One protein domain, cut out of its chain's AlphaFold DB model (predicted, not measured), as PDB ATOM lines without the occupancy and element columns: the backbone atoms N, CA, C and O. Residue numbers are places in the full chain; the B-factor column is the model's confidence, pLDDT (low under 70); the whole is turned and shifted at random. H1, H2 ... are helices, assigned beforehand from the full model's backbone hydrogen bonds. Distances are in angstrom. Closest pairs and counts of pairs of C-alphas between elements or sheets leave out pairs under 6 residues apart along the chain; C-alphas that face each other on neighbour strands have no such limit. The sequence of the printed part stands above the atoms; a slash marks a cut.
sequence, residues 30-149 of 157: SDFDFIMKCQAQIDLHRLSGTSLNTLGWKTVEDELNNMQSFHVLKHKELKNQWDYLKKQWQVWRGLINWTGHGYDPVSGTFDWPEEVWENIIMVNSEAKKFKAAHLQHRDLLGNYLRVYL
ATOM      1  N   SER A  30     -29.648  -5.184 -15.414       72.81
ATOM      2  CA  SER A  30     -30.770  -5.765 -16.170       72.81
ATOM      3  C   SER A  30     -31.109  -4.939 -17.419       72.81
ATOM      4  O   SER A  30     -31.539  -5.470 -18.438       72.81
ATOM      5  N   ASP A  31     -30.855  -3.632 -17.378       80.50
ATOM      6  CA  ASP A  31     -31.066  -2.750 -18.520       80.50
ATOM      7  C   ASP A  31     -30.026  -2.952 -19.619       80.50
ATOM      8  O   ASP A  31     -30.377  -2.902 -20.795       80.50
ATOM      9  N   PHE A  32     -28.765  -3.221 -19.272       85.31
ATOM     10  CA  PHE A  32     -27.719  -3.478 -20.261       85.31
ATOM     11  C   PHE A  32     -28.038  -4.734 -21.075       85.31
ATOM     12  O   PHE A  32     -28.059  -4.673 -22.304       85.31
ATOM     13  N   ASP A  33     -28.330  -5.849 -20.400       87.69
ATOM     14  CA  ASP A  33     -28.658  -7.109 -21.073       87.69
ATOM     15  C   ASP A  33     -29.921  -6.961 -21.923       87.69
ATOM     16  O   ASP A  33     -29.932  -7.365 -23.087       87.69
ATOM     17  N   PHE A  34     -30.952  -6.299 -21.389       89.06
ATOM     18  CA  PHE A  34     -32.169  -5.993 -22.134       89.06
ATOM     19  C   PHE A  34     -31.886  -5.176 -23.405       89.06
ATOM     20  O   PHE A  34     -32.302  -5.565 -24.498       89.06
ATOM     21  N   ILE A  35     -31.141  -4.069 -23.290       89.31
ATOM     22  CA  ILE A  35     -30.794  -3.197 -24.421       89.31
ATOM     23  C   ILE A  35     -29.985  -3.972 -25.467       89.31
ATOM     24  O   ILE A  35     -30.282  -3.870 -26.659       89.31
ATOM     25  N   MET A  36     -29.015  -4.780 -25.040       89.88
ATOM     26  CA  MET A  36     -28.200  -5.607 -25.933       89.88
ATOM     27  C   MET A  36     -29.036  -6.647 -26.682       89.88
ATOM     28  O   MET A  36     -28.847  -6.833 -27.886       89.88
ATOM     29  N   LYS A  37     -29.989  -7.304 -26.008       91.88
ATOM     30  CA  LYS A  37     -30.893  -8.255 -26.664       91.88
ATOM     31  C   LYS A  37     -31.805  -7.580 -27.673       91.88
ATOM     32  O   LYS A  37     -31.955  -8.095 -28.781       91.88
ATOM     33  N   CYS A  38     -32.350  -6.414 -27.341       90.50
ATOM     34  CA  CYS A  38     -33.105  -5.614 -28.297       90.50
ATOM     35  C   CYS A  38     -32.241  -5.258 -29.515       90.50
ATOM     36  O   CYS A  38     -32.643  -5.555 -30.640       90.50
ATOM     37  N   GLN A  39     -31.039  -4.707 -29.304       88.56
ATOM     38  CA  GLN A  39     -30.121  -4.319 -30.380       88.56
ATOM     39  C   GLN A  39     -29.835  -5.478 -31.342       88.56
ATOM     40  O   GLN A  39     -29.971  -5.311 -32.551       88.56
ATOM     41  N   ALA A  40     -29.557  -6.675 -30.818       91.38
ATOM     42  CA  ALA A  40     -29.318  -7.855 -31.648       91.38
ATOM     43  C   ALA A  40     -30.502  -8.175 -32.583       91.38
ATOM     44  O   ALA A  40     -30.301  -8.579 -33.726       91.38
ATOM     45  N   GLN A  41     -31.748  -7.971 -32.142       92.12
ATOM     46  CA  GLN A  41     -32.920  -8.178 -33.003       92.12
ATOM     47  C   GLN A  41     -33.089  -7.071 -34.051       92.12
ATOM     48  O   GLN A  41     -33.556  -7.334 -35.162       92.12
ATOM     49  N   ILE A  42     -32.714  -5.840 -33.713       87.50
ATOM     50  CA  ILE A  42     -32.702  -4.708 -34.644       87.50
ATOM     51  C   ILE A  42     -31.679  -4.917 -35.758       87.50
ATOM     52  O   ILE A  42     -32.016  -4.697 -36.921       87.50
ATOM     53  N   ASP A  43     -30.483  -5.400 -35.423       87.62
ATOM     54  CA  ASP A  43     -29.429  -5.718 -36.395       87.62
ATOM     55  C   ASP A  43     -29.866  -6.825 -37.369       87.62
ATOM     56  O   ASP A  43     -29.432  -6.872 -38.517       87.62
ATOM     57  N   LEU A  44     -30.804  -7.678 -36.944       91.75
ATOM     58  CA  LEU A  44     -31.476  -8.678 -37.780       91.75
ATOM     59  C   LEU A  44     -32.690  -8.124 -38.554       91.75
ATOM     60  O   LEU A  44     -33.493  -8.900 -39.075       91.75
ATOM     61  N   HIS A  45     -32.866  -6.802 -38.608       89.12
ATOM     62  CA  HIS A  45     -33.980  -6.106 -39.261       89.12
ATOM     63  C   HIS A  45     -35.377  -6.522 -38.762       89.12
ATOM     64  O   HIS A  45     -36.364  -6.451 -39.498       89.12
ATOM     65  N   ARG A  46     -35.513  -6.925 -37.489       90.69
ATOM     66  CA  ARG A  46     -36.792  -7.383 -36.909       90.69
ATOM     67  C   ARG A  46     -37.638  -6.241 -36.351       90.69
ATOM     68  O   ARG A  46     -38.161  -6.327 -35.243       90.69
ATOM     69  N   LEU A  47     -37.792  -5.175 -37.127       86.50
ATOM     70  CA  LEU A  47     -38.576  -3.998 -36.759       86.50
ATOM     71  C   LEU A  47     -39.957  -3.996 -37.435       86.50
ATOM     72  O   LEU A  47     -40.137  -4.501 -38.539       86.50
ATOM     73  N   SER A  48     -40.933  -3.408 -36.750       85.81
ATOM     74  CA  SER A  48     -42.219  -2.962 -37.279       85.81
ATOM     75  C   SER A  48     -42.375  -1.488 -36.905       85.81
ATOM     76  O   SER A  48     -42.645  -1.144 -35.750       85.81
ATOM     77  N   GLY A  49     -42.099  -0.601 -37.865       83.06
ATOM     78  CA  GLY A  49     -41.934   0.827 -37.595       83.06
ATOM     79  C   GLY A  49     -40.752   1.080 -36.654       83.06
ATOM     80  O   GLY A  49     -39.617   0.743 -36.973       83.06
ATOM     81  N   THR A  50     -41.026   1.659 -35.484       77.06
ATOM     82  CA  THR A  50     -40.017   2.066 -34.487       77.06
ATOM     83  C   THR A  50     -39.864   1.086 -33.314       77.06
ATOM     84  O   THR A  50     -39.227   1.393 -32.302       77.06
ATOM     85  N   SER A  51     -40.486  -0.091 -33.409       83.50
ATOM     86  CA  SER A  51     -40.477  -1.129 -32.374       83.50
ATOM     87  C   SER A  51     -40.115  -2.483 -32.968       83.50
ATOM     88  O   SER A  51     -40.258  -2.686 -34.172       83.50
ATOM     89  N   LEU A  52     -39.677  -3.430 -32.136       89.38
ATOM     90  CA  LEU A  52     -39.486  -4.808 -32.581       89.38
ATOM     91  C   LEU A  52     -40.816  -5.399 -33.068       89.38
ATOM     92  O   LEU A  52     -41.891  -5.116 -32.526       89.38
ATOM     93  N   ASN A  53     -40.745  -6.236 -34.098       92.81
ATOM     94  CA  ASN A  53     -41.882  -7.026 -34.552       92.81
ATOM     95  C   ASN A  53     -42.153  -8.200 -33.586       92.81
ATOM     96  O   ASN A  53     -41.429  -8.415 -32.612       92.81
ATOM     97  N   THR A  54     -43.211  -8.971 -33.844       94.62
ATOM     98  CA  THR A  54     -43.626 -10.083 -32.971       94.62
ATOM     99  C   THR A  54     -42.520 -11.118 -32.755       94.62
ATOM    100  O   THR A  54     -42.353 -11.595 -31.636       94.62
ATOM    101  N   LEU A  55     -41.750 -11.443 -33.799       95.44
ATOM    102  CA  LEU A  55     -40.641 -12.391 -33.693       95.44
ATOM    103  C   LEU A  55     -39.505 -11.819 -32.839       95.44
ATOM    104  O   LEU A  55     -39.019 -12.511 -31.952       95.44
ATOM    105  N   GLY A  56     -39.121 -10.560 -33.069       95.12
ATOM    106  CA  GLY A  56     -38.082  -9.886 -32.291       95.12
ATOM    107  C   GLY A  56     -38.417  -9.855 -30.801       95.12
ATOM    108  O   GLY A  56     -37.601 -10.274 -29.986       95.12
ATOM    109  N   TRP A  57     -39.638  -9.450 -30.442       95.12
ATOM    110  CA  TRP A  57     -40.070  -9.448 -29.042       95.12
ATOM    111  C   TRP A  57     -40.075 -10.835 -28.412       95.12
ATOM    112  O   TRP A  57     -39.578 -10.985 -27.302       95.12
ATOM    113  N   LYS A  58     -40.590 -11.842 -29.126       95.88
ATOM    114  CA  LYS A  58     -40.602 -13.217 -28.626       95.88
ATOM    115  C   LYS A  58     -39.185 -13.735 -28.378       95.88
ATOM    116  O   LYS A  58     -38.933 -14.322 -27.338       95.88
ATOM    117  N   THR A  59     -38.249 -13.475 -29.294       96.44
ATOM    118  CA  THR A  59     -36.845 -13.866 -29.100       96.44
ATOM    119  C   THR A  59     -36.218 -13.156 -27.899       96.44
ATOM    120  O   THR A  59     -35.541 -13.809 -27.116       96.44
ATOM    121  N   VAL A  60     -36.465 -11.855 -27.708       94.25
ATOM    122  CA  VAL A  60     -35.972 -11.126 -26.522       94.25
ATOM    123  C   VAL A  60     -36.550 -11.711 -25.231       94.25
ATOM    124  O   VAL A  60     -35.807 -11.924 -24.280       94.25
ATOM    125  N   GLU A  61     -37.853 -11.998 -25.201       94.06
ATOM    126  CA  GLU A  61     -38.527 -12.614 -24.053       94.06
ATOM    127  C   GLU A  61     -37.938 -13.986 -23.717       94.06
ATOM    128  O   GLU A  61     -37.542 -14.216 -22.576       94.06
ATOM    129  N   ASP A  62     -37.813 -14.866 -24.712       94.00
ATOM    130  CA  ASP A  62     -37.248 -16.204 -24.537       94.00
ATOM    131  C   ASP A  62     -35.789 -16.127 -24.050       94.00
ATOM    132  O   ASP A  62     -35.396 -16.834 -23.124       94.00
ATOM    133  N   GLU A  63     -34.966 -15.255 -24.638       93.38
ATOM    134  CA  GLU A  63     -33.552 -15.134 -24.272       93.38
ATOM    135  C   GLU A  63     -33.348 -14.579 -22.860       93.38
ATOM    136  O   GLU A  63     -32.489 -15.088 -22.143       93.38
ATOM    137  N   LEU A  64     -34.121 -13.571 -22.447       89.69
ATOM    138  CA  LEU A  64     -34.004 -12.982 -21.109       89.69
ATOM    139  C   LEU A  64     -34.562 -13.905 -20.029       89.69
ATOM    140  O   LEU A  64     -33.951 -14.039 -18.976       89.69
ATOM    141  N   ASN A  65     -35.665 -14.607 -20.300       88.81
ATOM    142  CA  ASN A  65     -36.236 -15.571 -19.355       88.81
ATOM    143  C   ASN A  65     -35.351 -16.806 -19.137       88.81
ATOM    144  O   ASN A  65     -35.503 -17.502 -18.136       88.81
ATOM    145  N   ASN A  66     -34.413 -17.065 -20.050       89.56
ATOM    146  CA  ASN A  66     -33.395 -18.103 -19.893       89.56
ATOM    147  C   ASN A  66     -32.154 -17.624 -19.116       89.56
ATOM    148  O   ASN A  66     -31.284 -18.437 -18.794       89.56
ATOM    149  N   MET A  67     -32.041 -16.328 -18.808       83.81
ATOM    150  CA  MET A  67     -30.941 -15.788 -18.010       83.81
ATOM    151  C   MET A  67     -31.259 -15.851 -16.516       83.81
ATOM    152  O   MET A  67     -32.324 -15.440 -16.072       83.81
ATOM    153  N   GLN A  68     -30.285 -16.281 -15.709       73.38
ATOM    154  CA  GLN A  68     -30.426 -16.302 -14.244       73.38
ATOM    155  C   GLN A  68     -30.516 -14.897 -13.624       73.38
ATOM    156  O   GLN A  68     -30.962 -14.760 -12.488       73.38
ATOM    157  N   SER A  69     -30.084 -13.858 -14.349       69.88
ATOM    158  CA  SER A  69     -30.118 -12.457 -13.911       69.88
ATOM    159  C   SER A  69     -31.516 -11.832 -13.950       69.88
ATOM    160  O   SER A  69     -31.698 -10.739 -13.415       69.88
ATOM    161  N   PHE A  70     -32.507 -12.510 -14.536       69.75
ATOM    162  CA  PHE A  70     -33.867 -12.000 -14.663       69.75
ATOM    163  C   PHE A  70     -34.882 -12.914 -13.980       69.75
ATOM    164  O   PHE A  70     -34.765 -14.137 -13.959       69.75
ATOM    165  N   HIS A  71     -35.921 -12.295 -13.424       78.81
ATOM    166  CA  HIS A  71     -37.160 -13.008 -13.140       78.81
ATOM    167  C   HIS A  71     -37.885 -13.296 -14.458       78.81
ATOM    168  O   HIS A  71     -37.551 -12.715 -15.485       78.81
ATOM    169  N   VAL A  72     -38.901 -14.158 -14.429       80.06
ATOM    170  CA  VAL A  72     -39.731 -14.402 -15.615       80.06
ATOM    171  C   VAL A  72     -40.450 -13.106 -16.004       80.06
ATOM    172  O   VAL A  72     -41.391 -12.688 -15.331       80.06
ATOM    173  N   LEU A  73     -39.992 -12.490 -17.088       82.94
ATOM    174  CA  LEU A  73     -40.529 -11.292 -17.713       82.94
ATOM    175  C   LEU A  73     -41.666 -11.671 -18.654       82.94
ATOM    176  O   LEU A  73     -41.551 -12.598 -19.457       82.94
ATOM    177  N   LYS A  74     -42.748 -10.901 -18.600       85.06
ATOM    178  CA  LYS A  74     -43.827 -10.946 -19.587       85.06
ATOM    179  C   LYS A  74     -43.561  -9.928 -20.685       85.06
ATOM    180  O   LYS A  74     -43.109  -8.815 -20.417       85.06
ATOM    181  N   HIS A  75     -44.016 -10.220 -21.900       86.44
ATOM    182  CA  HIS A  75     -44.023  -9.276 -23.030       86.44
ATOM    183  C   HIS A  75     -44.435  -7.827 -22.689       86.44
ATOM    184  O   HIS A  75     -43.851  -6.866 -23.191       86.44
ATOM    185  N   LYS A  76     -45.438  -7.638 -21.816       86.06
ATOM    186  CA  LYS A  76     -45.881  -6.299 -21.381       86.06
ATOM    187  C   LYS A  76     -44.795  -5.549 -20.600       86.06
ATOM    188  O   LYS A  76     -44.643  -4.348 -20.788       86.06
ATOM    189  N   GLU A  77     -44.059  -6.238 -19.736       83.25
ATOM    190  CA  GLU A  77     -42.987  -5.654 -18.921       83.25
ATOM    191  C   GLU A  77     -41.815  -5.227 -19.808       83.25
ATOM    192  O   GLU A  77     -41.334  -4.104 -19.678       83.25
ATOM    193  N   LEU A  78     -41.458  -6.055 -20.796       88.12
ATOM    194  CA  LEU A  78     -40.432  -5.735 -21.796       88.12
ATOM    195  C   LEU A  78     -40.786  -4.481 -22.601       88.12
ATOM    196  O   LEU A  78     -39.966  -3.576 -22.756       88.12
ATOM    197  N   LYS A  79     -42.030  -4.391 -23.084       84.88
ATOM    198  CA  LYS A  79     -42.504  -3.208 -23.813       84.88
ATOM    199  C   LYS A  79     -42.509  -1.954 -22.949       84.88
ATOM    200  O   LYS A  79     -42.044  -0.913 -23.403       84.88
ATOM    201  N   ASN A  80     -42.976  -2.060 -21.708       85.25
ATOM    202  CA  ASN A  80     -42.963  -0.937 -20.776       85.25
ATOM    203  C   ASN A  80     -41.534  -0.448 -20.507       85.25
ATOM    204  O   ASN A  80     -41.291   0.758 -20.538       85.25
ATOM    205  N   GLN A  81     -40.587  -1.370 -20.299       86.12
ATOM    206  CA  GLN A  81     -39.179  -1.033 -20.096       86.12
ATOM    207  C   GLN A  81     -38.594  -0.337 -21.326       86.12
ATOM    208  O   GLN A  81     -37.911   0.680 -21.220       86.12
ATOM    209  N   TRP A  82     -38.916  -0.837 -22.515       86.31
ATOM    210  CA  TRP A  82     -38.489  -0.228 -23.766       86.31
ATOM    211  C   TRP A  82     -39.032   1.182 -23.977       86.31
ATOM    212  O   TRP A  82     -38.285   2.094 -24.331       86.31
ATOM    213  N   ASP A  83     -40.330   1.375 -23.759       84.69
ATOM    214  CA  ASP A  83     -40.971   2.680 -23.890       84.69
ATOM    215  C   ASP A  83     -40.417   3.672 -22.863       84.69
ATOM    216  O   ASP A  83     -40.158   4.830 -23.204       84.69
ATOM    217  N   TYR A  84     -40.127   3.204 -21.646       86.69
ATOM    218  CA  TYR A  84     -39.428   3.986 -20.635       86.69
ATOM    219  C   TYR A  84     -38.038   4.428 -21.115       86.69
ATOM    220  O   TYR A  84     -37.757   5.628 -21.112       86.69
ATOM    221  N   LEU A  85     -37.193   3.501 -21.581       86.88
ATOM    222  CA  LEU A  85     -35.840   3.807 -22.068       86.88
ATOM    223  C   LEU A  85     -35.858   4.783 -23.252       86.88
ATOM    224  O   LEU A  85     -35.078   5.737 -23.279       86.88
ATOM    225  N   LYS A  86     -36.793   4.605 -24.197       85.19
ATOM    226  CA  LYS A  86     -37.005   5.551 -25.303       85.19
ATOM    227  C   LYS A  86     -37.350   6.946 -24.795       85.19
ATOM    228  O   LYS A  86     -36.748   7.915 -25.254       85.19
ATOM    229  N   LYS A  87     -38.279   7.054 -23.838       86.12
ATOM    230  CA  LYS A  87     -38.657   8.335 -23.229       86.12
ATOM    231  C   LYS A  87     -37.446   8.992 -22.563       86.12
ATOM    232  O   LYS A  87     -37.194  10.168 -22.800       86.12
ATOM    233  N   GLN A  88     -36.654   8.236 -21.797       87.12
ATOM    234  CA  GLN A  88     -35.447   8.760 -21.144       87.12
ATOM    235  C   GLN A  88     -34.435   9.307 -22.146       87.12
ATOM    236  O   GLN A  88     -33.947  10.425 -21.988       87.12
ATOM    237  N   TRP A  89     -34.174   8.550 -23.210       87.81
ATOM    238  CA  TRP A  89     -33.300   8.988 -24.289       87.81
ATOM    239  C   TRP A  89     -33.808  10.258 -24.976       87.81
ATOM    240  O   TRP A  89     -33.019  11.164 -25.225       87.81
ATOM    241  N   GLN A  90     -35.107  10.350 -25.267       85.62
ATOM    242  CA  GLN A  90     -35.704  11.518 -25.923       85.62
ATOM    243  C   GLN A  90     -35.576  12.783 -25.077       85.62
ATOM    244  O   GLN A  90     -35.147  13.813 -25.595       85.62
ATOM    245  N   VAL A  91     -35.894  12.699 -23.781       88.00
ATOM    246  CA  VAL A  91     -35.739  13.831 -22.859       88.00
ATOM    247  C   VAL A  91     -34.278  14.256 -22.800       88.00
ATOM    248  O   VAL A  91     -33.967  15.415 -23.057       88.00
ATOM    249  N   TRP A  92     -33.371  13.310 -22.558       87.69
ATOM    250  CA  TRP A  92     -31.936  13.577 -22.509       87.69
ATOM    251  C   TRP A  92     -31.401  14.210 -23.801       87.69
ATOM    252  O   TRP A  92     -30.657  15.188 -23.765       87.69
ATOM    253  N   ARG A  93     -31.806  13.685 -24.961       84.94
ATOM    254  CA  ARG A  93     -31.454  14.246 -26.270       84.94
ATOM    255  C   ARG A  93     -31.986  15.654 -26.460       84.94
ATOM    256  O   ARG A  93     -31.277  16.461 -27.045       84.94
ATOM    257  N   GLY A  94     -33.195  15.943 -25.983       84.75
ATOM    258  CA  GLY A  94     -33.750  17.294 -25.980       84.75
ATOM    259  C   GLY A  94     -32.864  18.263 -25.198       84.75
ATOM    260  O   GLY A  94     -32.497  19.304 -25.733       84.75
ATOM    261  N   LEU A  95     -32.434  17.875 -23.993       86.12
ATOM    262  CA  LEU A  95     -31.533  18.685 -23.161       86.12
ATOM    263  C   LEU A  95     -30.180  18.930 -23.850       86.12
ATOM    264  O   LEU A  95     -29.724  20.065 -23.929       86.12
ATOM    265  N   ILE A  96     -29.573  17.883 -24.417       83.38
ATOM    266  CA  ILE A  96     -28.286  17.972 -25.131       83.38
ATOM    267  C   ILE A  96     -28.389  18.758 -26.446       83.38
ATOM    268  O   ILE A  96     -27.440  19.420 -26.850       83.38
ATOM    269  N   ASN A  97     -29.523  18.714 -27.140       79.69
ATOM    270  CA  ASN A  97     -29.706  19.502 -28.360       79.69
ATOM    271  C   ASN A  97     -30.009  20.973 -28.058       79.69
ATOM    272  O   ASN A  97     -29.698  21.836 -28.872       79.69
ATOM    273  N   TRP A  98     -30.623  21.254 -26.908       76.44
ATOM    274  CA  TRP A  98     -30.820  22.620 -26.436       76.44
ATOM    275  C   TRP A  98     -29.491  23.257 -25.995       76.44
ATOM    276  O   TRP A  98     -29.332  24.474 -26.080       76.44
ATOM    277  N   THR A  99     -28.493  22.455 -25.594       62.72
ATOM    278  CA  THR A  99     -27.165  22.984 -25.259       62.72
ATOM    279  C   THR A  99     -26.353  23.414 -26.477       62.72
ATOM    280  O   THR A  99     -26.000  22.598 -27.324       62.72
ATOM    281  N   GLY A 100     -25.917  24.675 -26.444       57.41
ATOM    282  CA  GLY A 100     -24.651  25.112 -27.038       57.41
ATOM    283  C   GLY A 100     -23.460  25.082 -26.061       57.41
ATOM    284  O   GLY A 100     -22.332  24.959 -26.518       57.41
ATOM    285  N   HIS A 101     -23.679  25.172 -24.734       62.47
ATOM    286  CA  HIS A 101     -22.586  25.429 -23.767       62.47
ATOM    287  C   HIS A 101     -22.749  24.861 -22.335       62.47
ATOM    288  O   HIS A 101     -21.917  25.159 -21.490       62.47
ATOM    289  N   GLY A 102     -23.783  24.067 -22.023       68.81
ATOM    290  CA  GLY A 102     -24.111  23.738 -20.620       68.81
ATOM    291  C   GLY A 102     -23.811  22.318 -20.138       68.81
ATOM    292  O   GLY A 102     -23.888  22.083 -18.941       68.81
ATOM    293  N   TYR A 103     -23.524  21.358 -21.019       84.06
ATOM    294  CA  TYR A 103     -23.269  19.974 -20.601       84.06
ATOM    295  C   TYR A 103     -21.773  19.734 -20.414       84.06
ATOM    296  O   TYR A 103     -21.017  19.845 -21.381       84.06
ATOM    297  N   ASP A 104     -21.360  19.358 -19.206       81.00
ATOM    298  CA  ASP A 104     -19.993  18.924 -18.940       81.00
ATOM    299  C   ASP A 104     -19.902  17.390 -19.071       81.00
ATOM    300  O   ASP A 104     -20.462  16.657 -18.249       81.00
ATOM    301  N   PRO A 105     -19.202  16.860 -20.093       77.94
ATOM    302  CA  PRO A 105     -19.056  15.421 -20.276       77.94
ATOM    303  C   PRO A 105     -18.177  14.759 -19.205       77.94
ATOM    304  O   PRO A 105     -18.244  13.539 -19.069       77.94
ATOM    305  N   VAL A 106     -17.358  15.522 -18.469       79.12
ATOM    306  CA  VAL A 106     -16.484  14.987 -17.413       79.12
ATOM    307  C   VAL A 106     -17.287  14.712 -16.146       79.12
ATOM    308  O   VAL A 106     -17.218  13.608 -15.609       79.12
ATOM    309  N   SER A 107     -18.073  15.684 -15.676       77.31
ATOM    310  CA  SER A 107     -18.958  15.500 -14.514       77.31
ATOM    311  C   SER A 107     -20.277  14.797 -14.855       77.31
ATOM    312  O   SER A 107     -20.928  14.231 -13.975       77.31
ATOM    313  N   GLY A 108     -20.669  14.782 -16.130       77.81
ATOM    314  CA  GLY A 108     -21.897  14.152 -16.602       77.81
ATOM    315  C   GLY A 108     -23.167  14.928 -16.244       77.81
ATOM    316  O   GLY A 108     -24.254  14.346 -16.292       77.81
ATOM    317  N   THR A 109     -23.050  16.212 -15.905       82.12
ATOM    318  CA  THR A 109     -24.150  17.083 -15.467       82.12
ATOM    319  C   THR A 109     -24.286  18.315 -16.362       82.12
ATOM    320  O   THR A 109     -23.426  18.607 -17.196       82.12
ATOM    321  N   PHE A 110     -25.407  19.029 -16.217       85.38
ATOM    322  CA  PHE A 110     -25.581  20.335 -16.848       85.38
ATOM    323  C   PHE A 110     -25.298  21.448 -15.841       85.38
ATOM    324  O   PHE A 110     -25.930  21.500 -14.784       85.38
ATOM    325  N   ASP A 111     -24.398  22.356 -16.203       84.75
ATOM    326  CA  ASP A 111     -24.098  23.577 -15.462       84.75
ATOM    327  C   ASP A 111     -25.076  24.688 -15.870       84.75
ATOM    328  O   ASP A 111     -24.753  25.637 -16.588       84.75
ATOM    329  N   TRP A 112     -26.341  24.503 -15.491       87.19
ATOM    330  CA  TRP A 112     -27.401  25.480 -15.719       87.19
ATOM    331  C   TRP A 112     -27.883  26.100 -14.407       87.19
ATOM    332  O   TRP A 112     -28.051  25.373 -13.422       87.19
ATOM    333  N   PRO A 113     -28.189  27.413 -14.397       88.88
ATOM    334  CA  PRO A 113     -28.831  28.066 -13.262       88.88
ATOM    335  C   PRO A 113     -30.162  27.405 -12.880       88.88
ATOM    336  O   PRO A 113     -30.848  26.833 -13.730       88.88
ATOM    337  N   GLU A 114     -30.572  27.546 -11.616       90.25
ATOM    338  CA  GLU A 114     -31.842  26.987 -11.124       90.25
ATOM    339  C   GLU A 114     -33.047  27.460 -11.950       90.25
ATOM    340  O   GLU A 114     -33.867  26.643 -12.347       90.25
ATOM    341  N   GLU A 115     -33.101  28.748 -12.298       90.69
ATOM    342  CA  GLU A 115     -34.175  29.345 -13.109       90.69
ATOM    343  C   GLU A 115     -34.326  28.662 -14.483       90.69
ATOM    344  O   GLU A 115     -35.431  28.469 -14.998       90.69
ATOM    345  N   VAL A 116     -33.211  28.240 -15.086       88.31
ATOM    346  CA  VAL A 116     -33.232  27.492 -16.349       88.31
ATOM    347  C   VAL A 116     -33.824  26.101 -16.128       88.31
ATOM    348  O   VAL A 116     -34.685  25.666 -16.897       88.31
ATOM    349  N   TRP A 117     -33.412  25.416 -15.060       89.94
ATOM    350  CA  TRP A 117     -33.980  24.122 -14.695       89.94
ATOM    351  C   TRP A 117     -35.475  24.205 -14.387       89.94
ATOM    352  O   TRP A 117     -36.215  23.332 -14.832       89.94
ATOM    353  N   GLU A 118     -35.941  25.240 -13.689       91.44
ATOM    354  CA  GLU A 118     -37.363  25.457 -13.400       91.44
ATOM    355  C   GLU A 118     -38.192  25.555 -14.686       91.44
ATOM    356  O   GLU A 118     -39.194  24.850 -14.826       91.44
ATOM    357  N   ASN A 119     -37.730  26.333 -15.668       89.19
ATOM    358  CA  ASN A 119     -38.390  26.452 -16.968       89.19
ATOM    359  C   ASN A 119     -38.430  25.117 -17.730       89.19
ATOM    360  O   ASN A 119     -39.473  24.722 -18.255       89.19
ATOM    361  N   ILE A 120     -37.316  24.379 -17.757       88.44
ATOM    362  CA  ILE A 120     -37.240  23.062 -18.408       88.44
ATOM    363  C   ILE A 120     -38.173  22.058 -17.724       88.44
ATOM    364  O   ILE A 120     -38.883  21.317 -18.402       88.44
ATOM    365  N   ILE A 121     -38.181  22.023 -16.391       89.75
ATOM    366  CA  ILE A 121     -38.995  21.097 -15.594       89.75
ATOM    367  C   ILE A 121     -40.484  21.443 -15.709       89.75
ATOM    368  O   ILE A 121     -41.315  20.536 -15.707       89.75
ATOM    369  N   MET A 122     -40.828  22.725 -15.857       88.75
ATOM    370  CA  MET A 122     -42.198  23.167 -16.125       88.75
ATOM    371  C   MET A 122     -42.708  22.640 -17.472       88.75
ATOM    372  O   MET A 122     -43.850  22.195 -17.558       88.75
ATOM    373  N   VAL A 123     -41.863  22.642 -18.507       86.81
ATOM    374  CA  VAL A 123     -42.207  22.089 -19.828       86.81
ATOM    375  C   VAL A 123     -42.207  20.559 -19.810       86.81
ATOM    376  O   VAL A 123     -43.073  19.921 -20.405       86.81
ATOM    377  N   ASN A 124     -41.237  19.948 -19.132       86.75
ATOM    378  CA  ASN A 124     -41.099  18.504 -19.043       86.75
ATOM    379  C   ASN A 124     -40.534  18.081 -17.685       86.75
ATOM    380  O   ASN A 124     -39.320  18.035 -17.471       86.75
ATOM    381  N   SER A 125     -41.426  17.675 -16.785       89.50
ATOM    382  CA  SER A 125     -41.071  17.295 -15.416       89.50
ATOM    383  C   SER A 125     -40.110  16.104 -15.328       89.50
ATOM    384  O   SER A 125     -39.362  15.983 -14.357       89.50
ATOM    385  N   GLU A 126     -40.053  15.259 -16.361       87.06
ATOM    386  CA  GLU A 126     -39.110  14.139 -16.441       87.06
ATOM    387  C   GLU A 126     -37.659  14.610 -16.531       87.06
ATOM    388  O   GLU A 126     -36.762  13.891 -16.098       87.06
ATOM    389  N   ALA A 127     -37.405  15.820 -17.040       88.25
ATOM    390  CA  ALA A 127     -36.058  16.372 -17.146       88.25
ATOM    391  C   ALA A 127     -35.375  16.537 -15.781       88.25
ATOM    392  O   ALA A 127     -34.151  16.457 -15.700       88.25
ATOM    393  N   LYS A 128     -36.156  16.678 -14.697       90.31
ATOM    394  CA  LYS A 128     -35.653  16.843 -13.325       90.31
ATOM    395  C   LYS A 128     -34.638  15.768 -12.931       90.31
ATOM    396  O   LYS A 128     -33.692  16.058 -12.203       90.31
ATOM    397  N   LYS A 129     -34.803  14.535 -13.417       87.00
ATOM    398  CA  LYS A 129     -33.893  13.426 -13.090       87.00
ATOM    399  C   LYS A 129     -32.472  13.638 -13.619       87.00
ATOM    400  O   LYS A 129     -31.528  13.117 -13.040       87.00
ATOM    401  N   PHE A 130     -32.322  14.419 -14.689       88.00
ATOM    402  CA  PHE A 130     -31.038  14.675 -15.339       88.00
ATOM    403  C   PHE A 130     -30.286  15.869 -14.748       88.00
ATOM    404  O   PHE A 130     -29.182  16.179 -15.184       88.00
ATOM    405  N   LYS A 131     -30.856  16.517 -13.726       86.06
ATOM    406  CA  LYS A 131     -30.197  17.601 -12.994       86.06
ATOM    407  C   LYS A 131     -28.980  17.121 -12.207       86.06
ATOM    408  O   LYS A 131     -27.978  17.818 -12.140       86.06
ATOM    409  N   ALA A 132     -29.075  15.927 -11.626       78.81
ATOM    410  CA  ALA A 132     -28.035  15.346 -10.777       78.81
ATOM    411  C   ALA A 132     -27.502  13.998 -11.294       78.81
ATOM    412  O   ALA A 132     -26.674  13.378 -10.633       78.81
ATOM    413  N   ALA A 133     -27.986  13.516 -12.442       77.00
ATOM    414  CA  ALA A 133     -27.604  12.219 -12.984       77.00
ATOM    415  C   ALA A 133     -27.464  12.262 -14.507       77.00
ATOM    416  O   ALA A 133     -28.230  12.925 -15.205       77.00
ATOM    417  N   HIS A 134     -26.512  11.492 -15.025       81.31
ATOM    418  CA  HIS A 134     -26.388  11.243 -16.455       81.31
ATOM    419  C   HIS A 134     -27.391  10.176 -16.911       81.31
ATOM    420  O   HIS A 134     -27.888   9.367 -16.120       81.31
ATOM    421  N   LEU A 135     -27.665  10.137 -18.215       84.94
ATOM    422  CA  LEU A 135     -28.419   9.036 -18.803       84.94
ATOM    423  C   LEU A 135     -27.599   7.738 -18.768       84.94
ATOM    424  O   LEU A 135     -26.558   7.635 -19.417       84.94
ATOM    425  N   GLN A 136     -28.100   6.731 -18.053       84.38
ATOM    426  CA  GLN A 136     -27.523   5.387 -18.060       84.38
ATOM    427  C   GLN A 136     -27.582   4.775 -19.464       84.38
ATOM    428  O   GLN A 136     -28.559   4.962 -20.190       84.38
ATOM    429  N   HIS A 137     -26.531   4.048 -19.850       84.00
ATOM    430  CA  HIS A 137     -26.420   3.400 -21.166       84.00
ATOM    431  C   HIS A 137     -26.593   4.361 -22.361       84.00
ATOM    432  O   HIS A 137     -27.040   3.955 -23.433       84.00
ATOM    433  N   ARG A 138     -26.216   5.638 -22.189       84.62
ATOM    434  CA  ARG A 138     -26.321   6.708 -23.197       84.62
ATOM    435  C   ARG A 138     -25.840   6.285 -24.582       84.62
ATOM    436  O   ARG A 138     -26.561   6.488 -25.552       84.62
ATOM    437  N   ASP A 139     -24.643   5.715 -24.678       82.75
ATOM    438  CA  ASP A 139     -24.033   5.399 -25.973       82.75
ATOM    439  C   ASP A 139     -24.750   4.238 -26.672       82.75
ATOM    440  O   ASP A 139     -25.003   4.301 -27.874       82.75
ATOM    441  N   LEU A 140     -25.174   3.225 -25.909       81.69
ATOM    442  CA  LEU A 140     -25.983   2.106 -26.406       81.69
ATOM    443  C   LEU A 140     -27.331   2.602 -26.942       81.69
ATOM    444  O   LEU A 140     -27.693   2.324 -28.086       81.69
ATOM    445  N   LEU A 141     -28.044   3.402 -26.142       83.88
ATOM    446  CA  LEU A 141     -29.310   4.015 -26.542       83.88
ATOM    447  C   LEU A 141     -29.128   4.954 -27.737       83.88
ATOM    448  O   LEU A 141     -29.996   5.014 -28.602       83.88
ATOM    449  N   GLY A 142     -28.003   5.664 -27.821       81.50
ATOM    450  CA  GLY A 142     -27.721   6.607 -28.893       81.50
ATOM    451  C   GLY A 142     -27.386   5.970 -30.226       81.50
ATOM    452  O   GLY A 142     -27.884   6.441 -31.251       81.50
ATOM    453  N   ASN A 143     -26.605   4.893 -30.224       73.94
ATOM    454  CA  ASN A 143     -26.317   4.117 -31.428       73.94
ATOM    455  C   ASN A 143     -27.604   3.545 -32.029       73.94
ATOM    456  O   ASN A 143     -27.800   3.605 -33.239       73.94
ATOM    457  N   TYR A 144     -28.510   3.091 -31.164       72.75
ATOM    458  CA  TYR A 144     -29.800   2.557 -31.558       72.75
ATOM    459  C   TYR A 144     -30.800   3.660 -31.973       72.75
ATOM    460  O   TYR A 144     -31.183   3.808 -33.133       72.75
ATOM    461  N   LEU A 145     -31.227   4.502 -31.033       73.50
ATOM    462  CA  LEU A 145     -32.380   5.390 -31.206       73.50
ATOM    463  C   LEU A 145     -32.114   6.555 -32.160       73.50
ATOM    464  O   LEU A 145     -33.059   7.085 -32.737       73.50
ATOM    465  N   ARG A 146     -30.857   6.960 -32.379       68.56
ATOM    466  CA  ARG A 146     -30.545   8.013 -33.362       68.56
ATOM    467  C   ARG A 146     -30.822   7.566 -34.799       68.56
ATOM    468  O   ARG A 146     -31.166   8.411 -35.618       68.56
ATOM    469  N   VAL A 147     -30.647   6.277 -35.098       63.38
ATOM    470  CA  VAL A 147     -30.807   5.712 -36.449       63.38
ATOM    471  C   VAL A 147     -32.270   5.355 -36.722       63.38
ATOM    472  O   VAL A 147     -32.763   5.594 -37.821       63.38
ATOM    473  N   TYR A 148     -32.982   4.842 -35.712       59.41
ATOM    474  CA  TYR A 148     -34.335   4.288 -35.876       59.41
ATOM    475  C   TYR A 148     -35.478   5.183 -35.365       59.41
ATOM    476  O   TYR A 148     -36.641   4.897 -35.646       59.41
ATOM    477  N   LEU A 149     -35.181   6.288 -34.667       61.97
ATOM    478  CA  LEU A 149     -36.148   7.349 -34.349       61.97
ATOM    479  C   LEU A 149     -35.703   8.689 -34.965       61.97
ATOM    480  O   LEU A 149     -35.222   9.568 -34.239       61.97
TER     481      LEU A 149
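This is residues 30 to 149 of the 157 residues of the protein "Myb_DNA-bind_3 domain-containing protein" of Kingdonia uniflora (UniProt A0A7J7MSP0). One long helix, H3, makes the spine, with a helical hairpin at each end: H1 and H2 at the end where H3 begins, H4 and H5 at the end where it finishes. H6 crosses the middle of H3 between the two hairpins, beside H1. The printed part has 120 residues with six named helices, H1 to H6 in order along the chain, and no named strand; its class is all helix. The outline is elongated, spanning 47 by 27 by 27 A, and the whole is only just compact, close to loose, with a radius of gyration of the C-alphas of 16.3 A.

H3, residues 75 to 98, is the hub, touching three other helices. With residues 85 to 89 alone it touches H6, residues 138 to 148, about perpendicular at 85 degrees; their closest C-alphas, Trp 89 and Leu 141, are 6.8 A apart. With residues 75 to 78 alone it touches H2, residues 54 to 65, about perpendicular at 79 degrees; the closest C-alphas are those of Glu 61 and His 75, 6.5 A. H2 forms a hairpin with H1, residues 30 to 43, opposite ways at a shallow tilt of 33 degrees, only just short of steep; the closest C-alphas are those of Gln 41 and Gly 56, 5.5 A. H1 and H6 only just touch, with 3 pairs of C-alphas within 8 A, the closest Gln 39 and Tyr 144 at 7.0 A. H1 and H3 are near each other. With residues 91 to 95 alone H3 touches H5, residues 125 to 131, at a steep tilt of 68 degrees; the closest C-alphas are those of Val 91 and Ala 127, 6.3 A. H5 forms a hairpin with H4, residues 114 to 123, where the C-alphas of Ile 121 and Ala 127 come closest, 5.8 A. H3 and H4 are apart. Every O i to N i+4 pair is within hydrogen-bond range in H1, H2, H3 and H4, against 6 of 7 in H6 and 0 of 3 in H5, where 4 of 4 O i to N i+3 pairs are.

H3 measures 34.7 A, from C-alpha 75 at (-44.023, -9.276, -23.030) to C-alpha 98. H1 begins at C-alpha 30, (-30.770, -5.765, -16.170), and measures 20.3 A; H2 measures 16.4 A. H4 is 14.4 A and H5 11.1 A. H6 is 15.2 A and ends at C-alpha 148, (-34.335, 4.288, -35.876).

The C-alphas farthest apart, Asn 66 and Glu 115, are 47.9 A apart. The printed part has no cut. The link from H3 to H4, residues 99 to 113, is long; within it residues 103 to 104 pair antiparallel with residues 109 to 110. The mean pLDDT of the printed part is 84.3, with residues 69 to 70, 99 to 102 and 146 to 149 under 70.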